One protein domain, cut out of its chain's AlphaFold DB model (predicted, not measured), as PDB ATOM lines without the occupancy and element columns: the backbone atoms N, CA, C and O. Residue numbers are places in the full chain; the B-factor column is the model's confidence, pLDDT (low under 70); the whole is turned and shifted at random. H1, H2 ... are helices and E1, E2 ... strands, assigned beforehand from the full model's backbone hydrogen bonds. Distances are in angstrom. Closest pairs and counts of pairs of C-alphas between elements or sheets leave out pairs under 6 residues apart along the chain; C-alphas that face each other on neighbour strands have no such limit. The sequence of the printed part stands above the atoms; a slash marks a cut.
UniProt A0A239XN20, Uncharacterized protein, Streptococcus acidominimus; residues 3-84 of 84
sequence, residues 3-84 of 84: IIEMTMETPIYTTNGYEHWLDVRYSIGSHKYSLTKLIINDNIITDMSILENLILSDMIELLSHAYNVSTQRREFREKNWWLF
ATOM      1  N   ILE A   3    -111.934 458.126   7.637       88.31
ATOM      2  CA  ILE A   3    -112.481 457.699   6.348       88.31
ATOM      3  C   ILE A   3    -113.163 456.346   6.556       88.31
ATOM      4  O   ILE A   3    -112.625 455.445   7.199       88.31
ATOM      5  N   ILE A   4    -114.417 456.262   6.127       92.31
ATOM      6  CA  ILE A   4    -115.267 455.075   6.257       92.31
ATOM      7  C   ILE A   4    -115.169 454.246   4.985       92.31
ATOM      8  O   ILE A   4    -115.063 453.027   5.052       92.31
ATOM      9  N   GLU A   5    -115.244 454.922   3.845       93.19
ATOM     10  CA  GLU A   5    -115.259 454.319   2.525       93.19
ATOM     11  C   GLU A   5    -114.675 455.330   1.544       93.19
ATOM     12  O   GLU A   5    -114.911 456.537   1.668       93.19
ATOM     13  N   MET A   6    -113.904 454.826   0.590       91.56
ATOM     14  CA  MET A   6    -113.368 455.616  -0.499       91.56
ATOM     15  C   MET A   6    -113.474 454.797  -1.776       91.56
ATOM     16  O   MET A   6    -113.015 453.654  -1.817       91.56
ATOM     17  N   THR A   7    -114.077 455.374  -2.804       93.62
ATOM     18  CA  THR A   7    -114.207 454.754  -4.122       93.62
ATOM     19  C   THR A   7    -113.676 455.707  -5.173       93.62
ATOM     20  O   THR A   7    -113.859 456.917  -5.065       93.62
ATOM     21  N   MET A   8    -112.993 455.163  -6.173       92.25
ATOM     22  CA  MET A   8    -112.453 455.928  -7.288       92.25
ATOM     23  C   MET A   8    -113.108 455.440  -8.575       92.25
ATOM     24  O   MET A   8    -113.254 454.231  -8.776       92.25
ATOM     25  N   GLU A   9    -113.495 456.371  -9.440       91.25
ATOM     26  CA  GLU A   9    -113.897 456.029 -10.802       91.25
ATOM     27  C   GLU A   9    -112.687 455.599 -11.644       91.25
ATOM     28  O   GLU A   9    -111.531 455.757 -11.252       91.25
ATOM     29  N   THR A  10    -112.929 455.021 -12.822       89.88
ATOM     30  CA  THR A  10    -111.817 454.691 -13.725       89.88
ATOM     31  C   THR A  10    -111.132 455.988 -14.166       89.88
ATOM     32  O   THR A  10    -111.822 456.844 -14.720       89.88
ATOM     33  N   PRO A  11    -109.809 456.150 -13.959       91.06
ATOM     34  CA  PRO A  11    -109.132 457.394 -14.294       91.06
ATOM     35  C   PRO A  11    -109.246 457.734 -15.781       91.06
ATOM     36  O   PRO A  11    -109.104 456.857 -16.638       91.06
ATOM     37  N   ILE A  12    -109.454 459.014 -16.091       92.69
ATOM     38  CA  ILE A  12    -109.623 459.503 -17.466       92.69
ATOM     39  C   ILE A  12    -108.428 460.378 -17.834       92.69
ATOM     40  O   ILE A  12    -108.080 461.299 -17.103       92.69
ATOM     41  N   TYR A  13    -107.793 460.108 -18.975       93.56
ATOM     42  CA  TYR A  13    -106.709 460.957 -19.470       93.56
ATOM     43  C   TYR A  13    -107.267 462.190 -20.190       93.56
ATOM     44  O   TYR A  13    -108.044 462.064 -21.139       93.56
ATOM     45  N   THR A  14    -106.847 463.377 -19.758       91.81
ATOM     46  CA  THR A  14    -107.280 464.678 -20.290       91.81
ATOM     47  C   THR A  14    -106.086 465.521 -20.739       91.81
ATOM     48  O   THR A  14    -104.934 465.100 -20.645       91.81
ATOM     49  N   THR A  15    -106.338 466.748 -21.211       92.50
ATOM     50  CA  THR A  15    -105.272 467.704 -21.561       92.50
ATOM     51  C   THR A  15    -104.400 468.101 -20.371       92.50
ATOM     52  O   THR A  15    -103.287 468.570 -20.580       92.50
ATOM     53  N   ASN A  16    -104.903 467.925 -19.147       90.00
ATOM     54  CA  ASN A  16    -104.238 468.349 -17.916       90.00
ATOM     55  C   ASN A  16    -103.622 467.171 -17.140       90.00
ATOM     56  O   ASN A  16    -103.134 467.379 -16.035       90.00
ATOM     57  N   GLY A  17    -103.666 465.952 -17.691       92.81
ATOM     58  CA  GLY A  17    -103.220 464.720 -17.035       92.81
ATOM     59  C   GLY A  17    -104.364 463.740 -16.768       92.81
ATOM     60  O   GLY A  17    -105.459 463.860 -17.325       92.81
ATOM     61  N   TYR A  18    -104.110 462.747 -15.920       93.88
ATOM     62  CA  TYR A  18    -105.115 461.798 -15.453       93.88
ATOM     63  C   TYR A  18    -106.005 462.433 -14.387       93.88
ATOM     64  O   TYR A  18    -105.528 462.867 -13.337       93.88
ATOM     65  N   GLU A  19    -107.306 462.447 -14.656       94.62
ATOM     66  CA  GLU A  19    -108.346 462.793 -13.700       94.62
ATOM     67  C   GLU A  19    -108.730 461.571 -12.867       94.62
ATOM     68  O   GLU A  19    -109.136 460.537 -13.399       94.62
ATOM     69  N   HIS A  20    -108.632 461.726 -11.552       92.56
ATOM     70  CA  HIS A  20    -109.029 460.749 -10.548       92.56
ATOM     71  C   HIS A  20    -110.211 461.324  -9.776       92.56
ATOM     72  O   HIS A  20    -110.045 462.210  -8.934       92.56
ATOM     73  N   TRP A  21    -111.411 460.841 -10.089       93.44
ATOM     74  CA  TRP A  21    -112.631 461.207  -9.376       93.44
ATOM     75  C   TRP A  21    -112.813 460.278  -8.181       93.44
ATOM     76  O   TRP A  21    -112.884 459.057  -8.330       93.44
ATOM     77  N   LEU A  22    -112.841 460.867  -6.989       92.69
ATOM     78  CA  LEU A  22    -112.877 460.171  -5.711       92.69
ATOM     79  C   LEU A  22    -114.133 460.525  -4.939       92.69
ATOM     80  O   LEU A  22    -114.324 461.676  -4.558       92.69
ATOM     81  N   ASP A  23    -114.920 459.514  -4.602       93.44
ATOM     82  CA  ASP A  23    -115.989 459.634  -3.625       93.44
ATOM     83  C   ASP A  23    -115.478 459.210  -2.252       93.44
ATOM     84  O   ASP A  23    -115.093 458.063  -2.016       93.44
ATOM     85  N   VAL A  24    -115.484 460.158  -1.322       92.44
ATOM     86  CA  VAL A  24    -114.958 460.004   0.031       92.44
ATOM     87  C   VAL A  24    -116.104 460.089   1.024       92.44
ATOM     88  O   VAL A  24    -116.714 461.144   1.208       92.44
ATOM     89  N   ARG A  25    -116.360 458.999   1.748       93.44
ATOM     90  CA  ARG A  25    -117.259 459.000   2.906       93.44
ATOM     91  C   ARG A  25    -116.443 458.997   4.180       93.44
ATOM     92  O   ARG A  25    -115.633 458.103   4.416       93.44
ATOM     93  N   TYR A  26    -116.688 459.971   5.044       92.75
ATOM     94  CA  TYR A  26    -115.920 460.150   6.271       92.75
ATOM     95  C   TYR A  26    -116.805 460.542   7.451       92.75
ATOM     96  O   TYR A  26    -117.933 461.009   7.287       92.75
ATOM     97  N   SER A  27    -116.296 460.340   8.666       92.00
ATOM     98  CA  SER A  27    -116.952 460.758   9.901       92.00
ATOM     99  C   SER A  27    -116.134 461.738  10.729       92.00
ATOM    100  O   SER A  27    -114.903 461.666  10.834       92.00
ATOM    101  N   ILE A  28    -116.869 462.638  11.381       90.06
ATOM    102  CA  ILE A  28    -116.377 463.536  12.424       90.06
ATOM    103  C   ILE A  28    -117.324 463.388  13.619       90.06
ATOM    104  O   ILE A  28    -118.493 463.776  13.561       90.06
ATOM    105  N   GLY A  29    -116.831 462.774  14.698       88.31
ATOM    106  CA  GLY A  29    -117.677 462.375  15.825       88.31
ATOM    107  C   GLY A  29    -118.763 461.388  15.381       88.31
ATOM    108  O   GLY A  29    -118.464 460.385  14.736       88.31
ATOM    109  N   SER A  30    -120.022 461.686  15.703       87.00
ATOM    110  CA  SER A  30    -121.200 460.903  15.298       87.00
ATOM    111  C   SER A  30    -121.726 461.231  13.893       87.00
ATOM    112  O   SER A  30    -122.605 460.529  13.392       87.00
ATOM    113  N   HIS A  31    -121.209 462.277  13.244       88.94
ATOM    114  CA  HIS A  31    -121.705 462.740  11.950       88.94
ATOM    115  C   HIS A  31    -120.945 462.087  10.798       88.94
ATOM    116  O   HIS A  31    -119.728 461.910  10.865       88.94
ATOM    117  N   LYS A  32    -121.677 461.759   9.729       92.31
ATOM    118  CA  LYS A  32    -121.143 461.218   8.475       92.31
ATOM    119  C   LYS A  32    -121.320 462.235   7.353       92.31
ATOM    120  O   LYS A  32    -122.375 462.865   7.251       92.31
ATOM    121  N   TYR A  33    -120.304 462.345   6.511       92.25
ATOM    122  CA  TYR A  33    -120.229 463.255   5.376       92.25
ATOM    123  C   TYR A  33    -119.783 462.483   4.132       92.25
ATOM    124  O   TYR A  33    -119.140 461.438   4.244       92.25
ATOM    125  N   SER A  34    -120.143 463.003   2.962       91.94
ATOM    126  CA  SER A  34    -119.727 462.490   1.656       91.94
ATOM    127  C   SER A  34    -119.186 463.657   0.847       91.94
ATOM    128  O   SER A  34    -119.853 464.689   0.791       91.94
ATOM    129  N   LEU A  35    -118.004 463.507   0.264       91.31
ATOM    130  CA  LEU A  35    -117.353 464.499  -0.585       91.31
ATOM    131  C   LEU A  35    -116.878 463.813  -1.863       91.31
ATOM    132  O   LEU A  35    -116.168 462.818  -1.776       91.31
ATOM    133  N   THR A  36    -117.223 464.374  -3.016       91.88
ATOM    134  CA  THR A  36    -116.619 464.000  -4.297       91.88
ATOM    135  C   THR A  36    -115.473 464.966  -4.580       91.88
ATOM    136  O   THR A  36    -115.678 466.181  -4.569       91.88
ATOM    137  N   LYS A  37    -114.265 464.444  -4.797       90.38
ATOM    138  CA  LYS A  37    -113.043 465.218  -5.042       90.38
ATOM    139  C   LYS A  37    -112.420 464.805  -6.370       90.38
ATOM    140  O   LYS A  37    -112.309 463.621  -6.664       90.38
ATOM    141  N   LEU A  38    -111.973 465.794  -7.138       91.44
ATOM    142  CA  LEU A  38    -111.169 465.596  -8.340       91.44
ATOM    143  C   LEU A  38    -109.689 465.769  -7.992       91.44
ATOM    144  O   LEU A  38    -109.300 466.786  -7.416       91.44
ATOM    145  N   ILE A  39    -108.863 464.797  -8.365       90.50
ATOM    146  CA  ILE A  39    -107.404 464.887  -8.294       90.50
ATOM    147  C   ILE A  39    -106.845 464.757  -9.707       90.50
ATOM    148  O   ILE A  39    -107.152 463.801 -10.410       90.50
ATOM    149  N   ILE A  40    -106.012 465.712 -10.114       91.94
ATOM    150  CA  ILE A  40    -105.339 465.702 -11.417       91.94
ATOM    151  C   ILE A  40    -103.868 465.355 -11.193       91.94
ATOM    152  O   ILE A  40    -103.219 465.948 -10.328       91.94
ATOM    153  N   ASN A  41    -103.347 464.384 -11.941       90.75
ATOM    154  CA  ASN A  41    -101.947 463.974 -11.861       90.75
ATOM    155  C   ASN A  41    -101.410 463.558 -13.236       90.75
ATOM    156  O   ASN A  41    -102.123 462.932 -14.016       90.75
ATOM    157  N   ASP A  42    -100.140 463.841 -13.516       91.94
ATOM    158  CA  ASP A  42     -99.474 463.420 -14.756       91.94
ATOM    159  C   ASP A  42     -99.389 461.891 -14.888       91.94
ATOM    160  O   ASP A  42     -99.358 461.355 -15.994       91.94
ATOM    161  N   ASN A  43     -99.398 461.177 -13.758       91.38
ATOM    162  CA  ASN A  43     -99.370 459.721 -13.709       91.38
ATOM    163  C   ASN A  43    -100.719 459.136 -13.280       91.38
ATOM    164  O   ASN A  43    -101.439 459.692 -12.445       91.38
ATOM    165  N   ILE A  44    -101.028 457.946 -13.802       92.12
ATOM    166  CA  ILE A  44    -102.167 457.172 -13.320       92.12
ATOM    167  C   ILE A  44    -101.872 456.644 -11.910       92.12
ATOM    168  O   ILE A  44    -100.948 455.861 -11.693       92.12
ATOM    169  N   ILE A  45    -102.665 457.085 -10.937       90.94
ATOM    170  CA  ILE A  45    -102.663 456.547  -9.582       90.94
ATOM    171  C   ILE A  45    -103.703 455.430  -9.527       90.94
ATOM    172  O   ILE A  45    -104.900 455.680  -9.603       90.94
ATOM    173  N   THR A  46    -103.247 454.189  -9.404       87.88
ATOM    174  CA  THR A  46    -104.130 453.026  -9.211       87.88
ATOM    175  C   THR A  46    -104.187 452.571  -7.757       87.88
ATOM    176  O   THR A  46    -105.060 451.791  -7.389       87.88
ATOM    177  N   ASP A  47    -103.234 453.018  -6.937       90.44
ATOM    178  CA  ASP A  47    -103.155 452.664  -5.525       90.44
ATOM    179  C   ASP A  47    -104.002 453.623  -4.681       90.44
ATOM    180  O   ASP A  47    -103.687 454.809  -4.524       90.44
ATOM    181  N   MET A  48    -105.073 453.078  -4.109       86.81
ATOM    182  CA  MET A  48    -106.011 453.819  -3.276       86.81
ATOM    183  C   MET A  48    -105.359 454.389  -2.011       86.81
ATOM    184  O   MET A  48    -105.769 455.448  -1.540       86.81
ATOM    185  N   SER A  49    -104.319 453.742  -1.473       90.12
ATOM    186  CA  SER A  49    -103.627 454.216  -0.269       90.12
ATOM    187  C   SER A  49    -102.879 455.530  -0.503       90.12
ATOM    188  O   SER A  49    -102.744 456.340   0.415       90.12
ATOM    189  N   ILE A  50    -102.428 455.789  -1.734       90.25
ATOM    190  CA  ILE A  50    -101.811 457.071  -2.104       90.25
ATOM    191  C   ILE A  50    -102.864 458.184  -2.068       90.25
ATOM    192  O   ILE A  50    -102.623 459.246  -1.493       90.25
ATOM    193  N   LEU A  51    -104.044 457.927  -2.638       87.94
ATOM    194  CA  LEU A  51    -105.156 458.882  -2.673       87.94
ATOM    195  C   LEU A  51    -105.703 459.146  -1.270       87.94
ATOM    196  O   LEU A  51    -105.950 460.296  -0.909       87.94
ATOM    197  N   GLU A  52    -105.805 458.103  -0.446       87.06
ATOM    198  CA  GLU A  52    -106.178 458.227   0.958       87.06
ATOM    199  C   GLU A  52    -105.211 459.132   1.726       87.06
ATOM    200  O   GLU A  52    -105.652 460.064   2.399       87.06
ATOM    201  N   ASN A  53    -103.902 458.930   1.574       89.50
ATOM    202  CA  ASN A  53    -102.900 459.783   2.214       89.50
ATOM    203  C   ASN A  53    -102.957 461.232   1.717       89.50
ATOM    204  O   ASN A  53    -102.835 462.150   2.525       89.50
ATOM    205  N   LEU A  54    -103.183 461.456   0.419       87.06
ATOM    206  CA  LEU A  54    -103.359 462.801  -0.141       87.06
ATOM    207  C   LEU A  54    -104.574 463.504   0.472       87.06
ATOM    208  O   LEU A  54    -104.470 464.639   0.931       87.06
ATOM    209  N   ILE A  55    -105.712 462.817   0.545       86.25
ATOM    210  CA  ILE A  55    -106.943 463.353   1.135       86.25
ATOM    211  C   ILE A  55    -106.765 463.622   2.633       86.25
ATOM    212  O   ILE A  55    -107.181 464.667   3.128       86.25
ATOM    213  N   LEU A  56    -106.123 462.708   3.363       84.00
ATOM    214  CA  LEU A  56    -105.847 462.879   4.788       84.00
ATOM    215  C   LEU A  56    -104.799 463.956   5.063       84.00
ATOM    216  O   LEU A  56    -104.845 464.560   6.131       84.00
ATOM    217  N   SER A  57    -103.886 464.231   4.130       85.81
ATOM    218  CA  SER A  57    -102.954 465.356   4.252       85.81
ATOM    219  C   SER A  57    -103.669 466.707   4.156       85.81
ATOM    220  O   SER A  57    -103.258 467.669   4.802       85.81
ATOM    221  N   ASP A  58    -104.802 466.754   3.449       83.62
ATOM    222  CA  ASP A  58    -105.625 467.947   3.261       83.62
ATOM    223  C   ASP A  58    -106.835 467.973   4.215       83.62
ATOM    224  O   ASP A  58    -107.999 468.129   3.834       83.62
ATOM    225  N   MET A  59    -106.571 467.794   5.515       82.19
ATOM    226  CA  MET A  59    -107.630 467.776   6.536       82.19
ATOM    227  C   MET A  59    -108.471 469.058   6.558       82.19
ATOM    228  O   MET A  59    -109.639 469.019   6.953       82.19
ATOM    229  N   ILE A  60    -107.878 470.196   6.184       86.06
ATOM    230  CA  ILE A  60    -108.540 471.504   6.212       86.06
ATOM    231  C   ILE A  60    -109.725 471.511   5.252       86.06
ATOM    232  O   ILE A  60    -110.799 471.991   5.623       86.06
ATOM    233  N   GLU A  61    -109.575 470.935   4.061       85.56
ATOM    234  CA  GLU A  61    -110.656 470.846   3.084       85.56
ATOM    235  C   GLU A  61    -111.822 470.001   3.615       85.56
ATOM    236  O   GLU A  61    -112.972 470.444   3.595       85.56
ATOM    237  N   LEU A  62    -111.537 468.826   4.187       85.88
ATOM    238  CA  LEU A  62    -112.564 467.937   4.744       85.88
ATOM    239  C   LEU A  62    -113.330 468.576   5.910       85.88
ATOM    240  O   LEU A  62    -114.550 468.405   6.033       85.88
ATOM    241  N   LEU A  63    -112.631 469.320   6.769       87.88
ATOM    242  CA  LEU A  63    -113.245 470.066   7.869       87.88
ATOM    243  C   LEU A  63    -114.081 471.241   7.351       87.88
ATOM    244  O   LEU A  63    -115.204 471.440   7.819       87.88
ATOM    245  N   SER A  64    -113.577 471.974   6.357       89.19
ATOM    246  CA  SER A  64    -114.280 473.095   5.719       89.19
ATOM    247  C   SER A  64    -115.559 472.632   5.026       89.19
ATOM    248  O   SER A  64    -116.624 473.223   5.207       89.19
ATOM    249  N   HIS A  65    -115.493 471.512   4.306       90.75
ATOM    250  CA  HIS A  65    -116.658 470.877   3.702       90.75
ATOM    251  C   HIS A  65    -117.692 470.466   4.761       90.75
ATOM    252  O   HIS A  65    -118.869 470.817   4.654       90.75
ATOM    253  N   ALA A  66    -117.262 469.791   5.834       88.75
ATOM    254  CA  ALA A  66    -118.161 469.386   6.914       88.75
ATOM    255  C   ALA A  66    -118.833 470.589   7.598       88.75
ATOM    256  O   ALA A  66    -120.026 470.532   7.920       88.75
ATOM    257  N   TYR A  67    -118.098 471.686   7.787       89.50
ATOM    258  CA  TYR A  67    -118.631 472.938   8.319       89.50
ATOM    259  C   TYR A  67    -119.691 473.551   7.393       89.50
ATOM    260  O   TYR A  67    -120.785 473.887   7.854       89.50
ATOM    261  N   ASN A  68    -119.418 473.629   6.088       90.31
ATOM    262  CA  ASN A  68    -120.353 474.175   5.102       90.31
ATOM    263  C   ASN A  68    -121.658 473.371   5.046       90.31
ATOM    264  O   ASN A  68    -122.741 473.947   5.148       90.31
ATOM    265  N   VAL A  69    -121.569 472.039   4.984       88.88
ATOM    266  CA  VAL A  69    -122.748 471.154   4.996       88.88
ATOM    267  C   VAL A  69    -123.558 471.328   6.283       88.88
ATOM    268  O   VAL A  69    -124.789 471.365   6.256       88.88
ATOM    269  N   SER A  70    -122.884 471.453   7.428       86.94
ATOM    270  CA  SER A  70    -123.553 471.625   8.723       86.94
ATOM    271  C   SER A  70    -124.259 472.981   8.823       86.94
ATOM    272  O   SER A  70    -125.393 473.049   9.303       86.94
ATOM    273  N   THR A  71    -123.636 474.041   8.307       88.12
ATOM    274  CA  THR A  71    -124.216 475.391   8.254       88.12
ATOM    275  C   THR A  71    -125.448 475.427   7.354       88.12
ATOM    276  O   THR A  71    -126.507 475.858   7.803       88.12
ATOM    277  N   GLN A  72    -125.369 474.867   6.143       87.88
ATOM    278  CA  GLN A  72    -126.513 474.780   5.226       87.88
ATOM    279  C   GLN A  72    -127.685 474.001   5.834       87.88
ATOM    280  O   GLN A  72    -128.838 474.416   5.722       87.88
ATOM    281  N   ARG A  73    -127.409 472.891   6.532       82.88
ATOM    282  CA  ARG A  73    -128.449 472.129   7.246       82.88
ATOM    283  C   ARG A  73    -129.108 472.944   8.353       82.88
ATOM    284  O   ARG A  73    -130.318 472.824   8.543       82.88
ATOM    285  N   ARG A  74    -128.332 473.741   9.091       82.62
ATOM    286  CA  ARG A  74    -128.866 474.632  10.126       82.62
ATOM    287  C   ARG A  74    -129.757 475.704   9.506       82.62
ATOM    288  O   ARG A  74    -130.902 475.823   9.921       82.62
ATOM    289  N   GLU A  75    -129.283 476.394   8.473       88.00
ATOM    290  CA  GLU A  75    -130.063 477.419   7.765       88.00
ATOM    291  C   GLU A  75    -131.358 476.856   7.170       88.00
ATOM    292  O   GLU A  75    -132.415 477.479   7.270       88.00
ATOM    293  N   PHE A  76    -131.302 475.660   6.577       83.94
ATOM    294  CA  PHE A  76    -132.492 474.986   6.064       83.94
ATOM    295  C   PHE A  76    -133.495 474.692   7.181       83.94
ATOM    296  O   PHE A  76    -134.687 474.937   7.007       83.94
ATOM    297  N   ARG A  77    -133.024 474.196   8.331       85.56
ATOM    298  CA  ARG A  77    -133.875 473.907   9.492       85.56
ATOM    299  C   ARG A  77    -134.477 475.174  10.091       85.56
ATOM    300  O   ARG A  77    -135.645 475.162  10.439       85.56
ATOM    301  N   GLU A  78    -133.717 476.258  10.186       88.62
ATOM    302  CA  GLU A  78    -134.218 477.547  10.677       88.62
ATOM    303  C   GLU A  78    -135.300 478.116   9.748       88.62
ATOM    304  O   GLU A  78    -136.346 478.565  10.215       88.62
ATOM    305  N   LYS A  79    -135.096 478.036   8.426       89.56
ATOM    306  CA  LYS A  79    -136.075 478.504   7.429       89.56
ATOM    307  C   LYS A  79    -137.313 477.611   7.329       89.56
ATOM    308  O   LYS A  79    -138.395 478.106   7.031       89.56
ATOM    309  N   ASN A  80    -137.163 476.312   7.576       87.62
ATOM    310  CA  ASN A  80    -138.220 475.313   7.406       87.62
ATOM    311  C   ASN A  80    -138.516 474.565   8.710       87.62
ATOM    312  O   ASN A  80    -138.745 473.358   8.695       87.62
ATOM    313  N   TRP A  81    -138.489 475.264   9.846       82.50
ATOM    314  CA  TRP A  81    -138.633 474.652  11.173       82.50
ATOM    315  C   TRP A  81    -139.932 473.853  11.327       82.50
ATOM    316  O   TRP A  81    -139.960 472.875  12.056       82.50
ATOM    317  N   TRP A  82    -140.983 474.229  10.597       83.75
ATOM    318  CA  TRP A  82    -142.294 473.577  10.581       83.75
ATOM    319  C   TRP A  82    -142.308 472.200   9.889       83.75
ATOM    320  O   TRP A  82    -143.321 471.507   9.942       83.75
ATOM    321  N   LEU A  83    -141.211 471.803   9.232       74.31
ATOM    322  CA  LEU A  83    -141.022 470.464   8.661       74.31
ATOM    323  C   LEU A  83    -140.389 469.462   9.648       74.31
ATOM    324  O   LEU A  83    -140.177 468.312   9.261       74.31
ATOM    325  N   PHE A  84    -140.053 469.879  10.877       65.38
ATOM    326  CA  PHE A  84    -139.303 469.082  11.857       65.38
ATOM    327  C   PHE A  84    -139.929 469.087  13.252       65.38
ATOM    328  O   PHE A  84    -140.505 470.120  13.651       65.38
TER     329      PHE A  84
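This is residues 3 to 84 of the 84 residues of an uncharacterized protein of Streptococcus acidominimus (UniProt A0A239XN20). A twisted antiparallel sheet, built on the long hairpin of E3 and E4 with E1 and short E2 along E3's other side, has H1 across it; H2 grazes it, and residues 71 to 84 stick out. The printed part has 82 residues, in the order E1 E2 E3 E4 H1 H2, of mixed class. It is loose, radius of gyration of the C-alphas 15.8 A, spanning 50 by 27 by 19 A.

E3, residues 17 to 28, measures 32.3 A and bends by 50 degrees at residue 25. E4 is residues 31 to 41, 31.0 A. E1 is residues 3 to 8, from C-alpha 3 at (-112.481, 457.699, 6.348); E2 is residues 12 to 14. H1 is residues 48 to 57; H2, residues 59 to 79, measures 30.4 A, ending at C-alpha 79 (-136.075, 478.504, 7.429).

E2, E3 and E4 form a meander, each strand the antiparallel neighbour of the one before. Within hydrogen-bond range are N 22 and O 37, 2.8 A, N 14 and O 17, 2.8 A, and, for antiparallel E1 and E3, N 7 and O 23, 3.0 A. H1 is on the sheet, height over the sheet 8.1 A; its closest C-alphas to E1 are Glu 52 and Met 6, 7.8 A. H2 only grazes the sheet; C-alphas Ala 66 and Tyr 33 are closest, 6.7 A. In H1 and H2 every O i to N i+4 pair is within range.

The farthest C-alphas, Asn 43 and Trp 82, are 51.2 A apart. The printed part has no cut and no long link; residue 84 has pLDDT under 70.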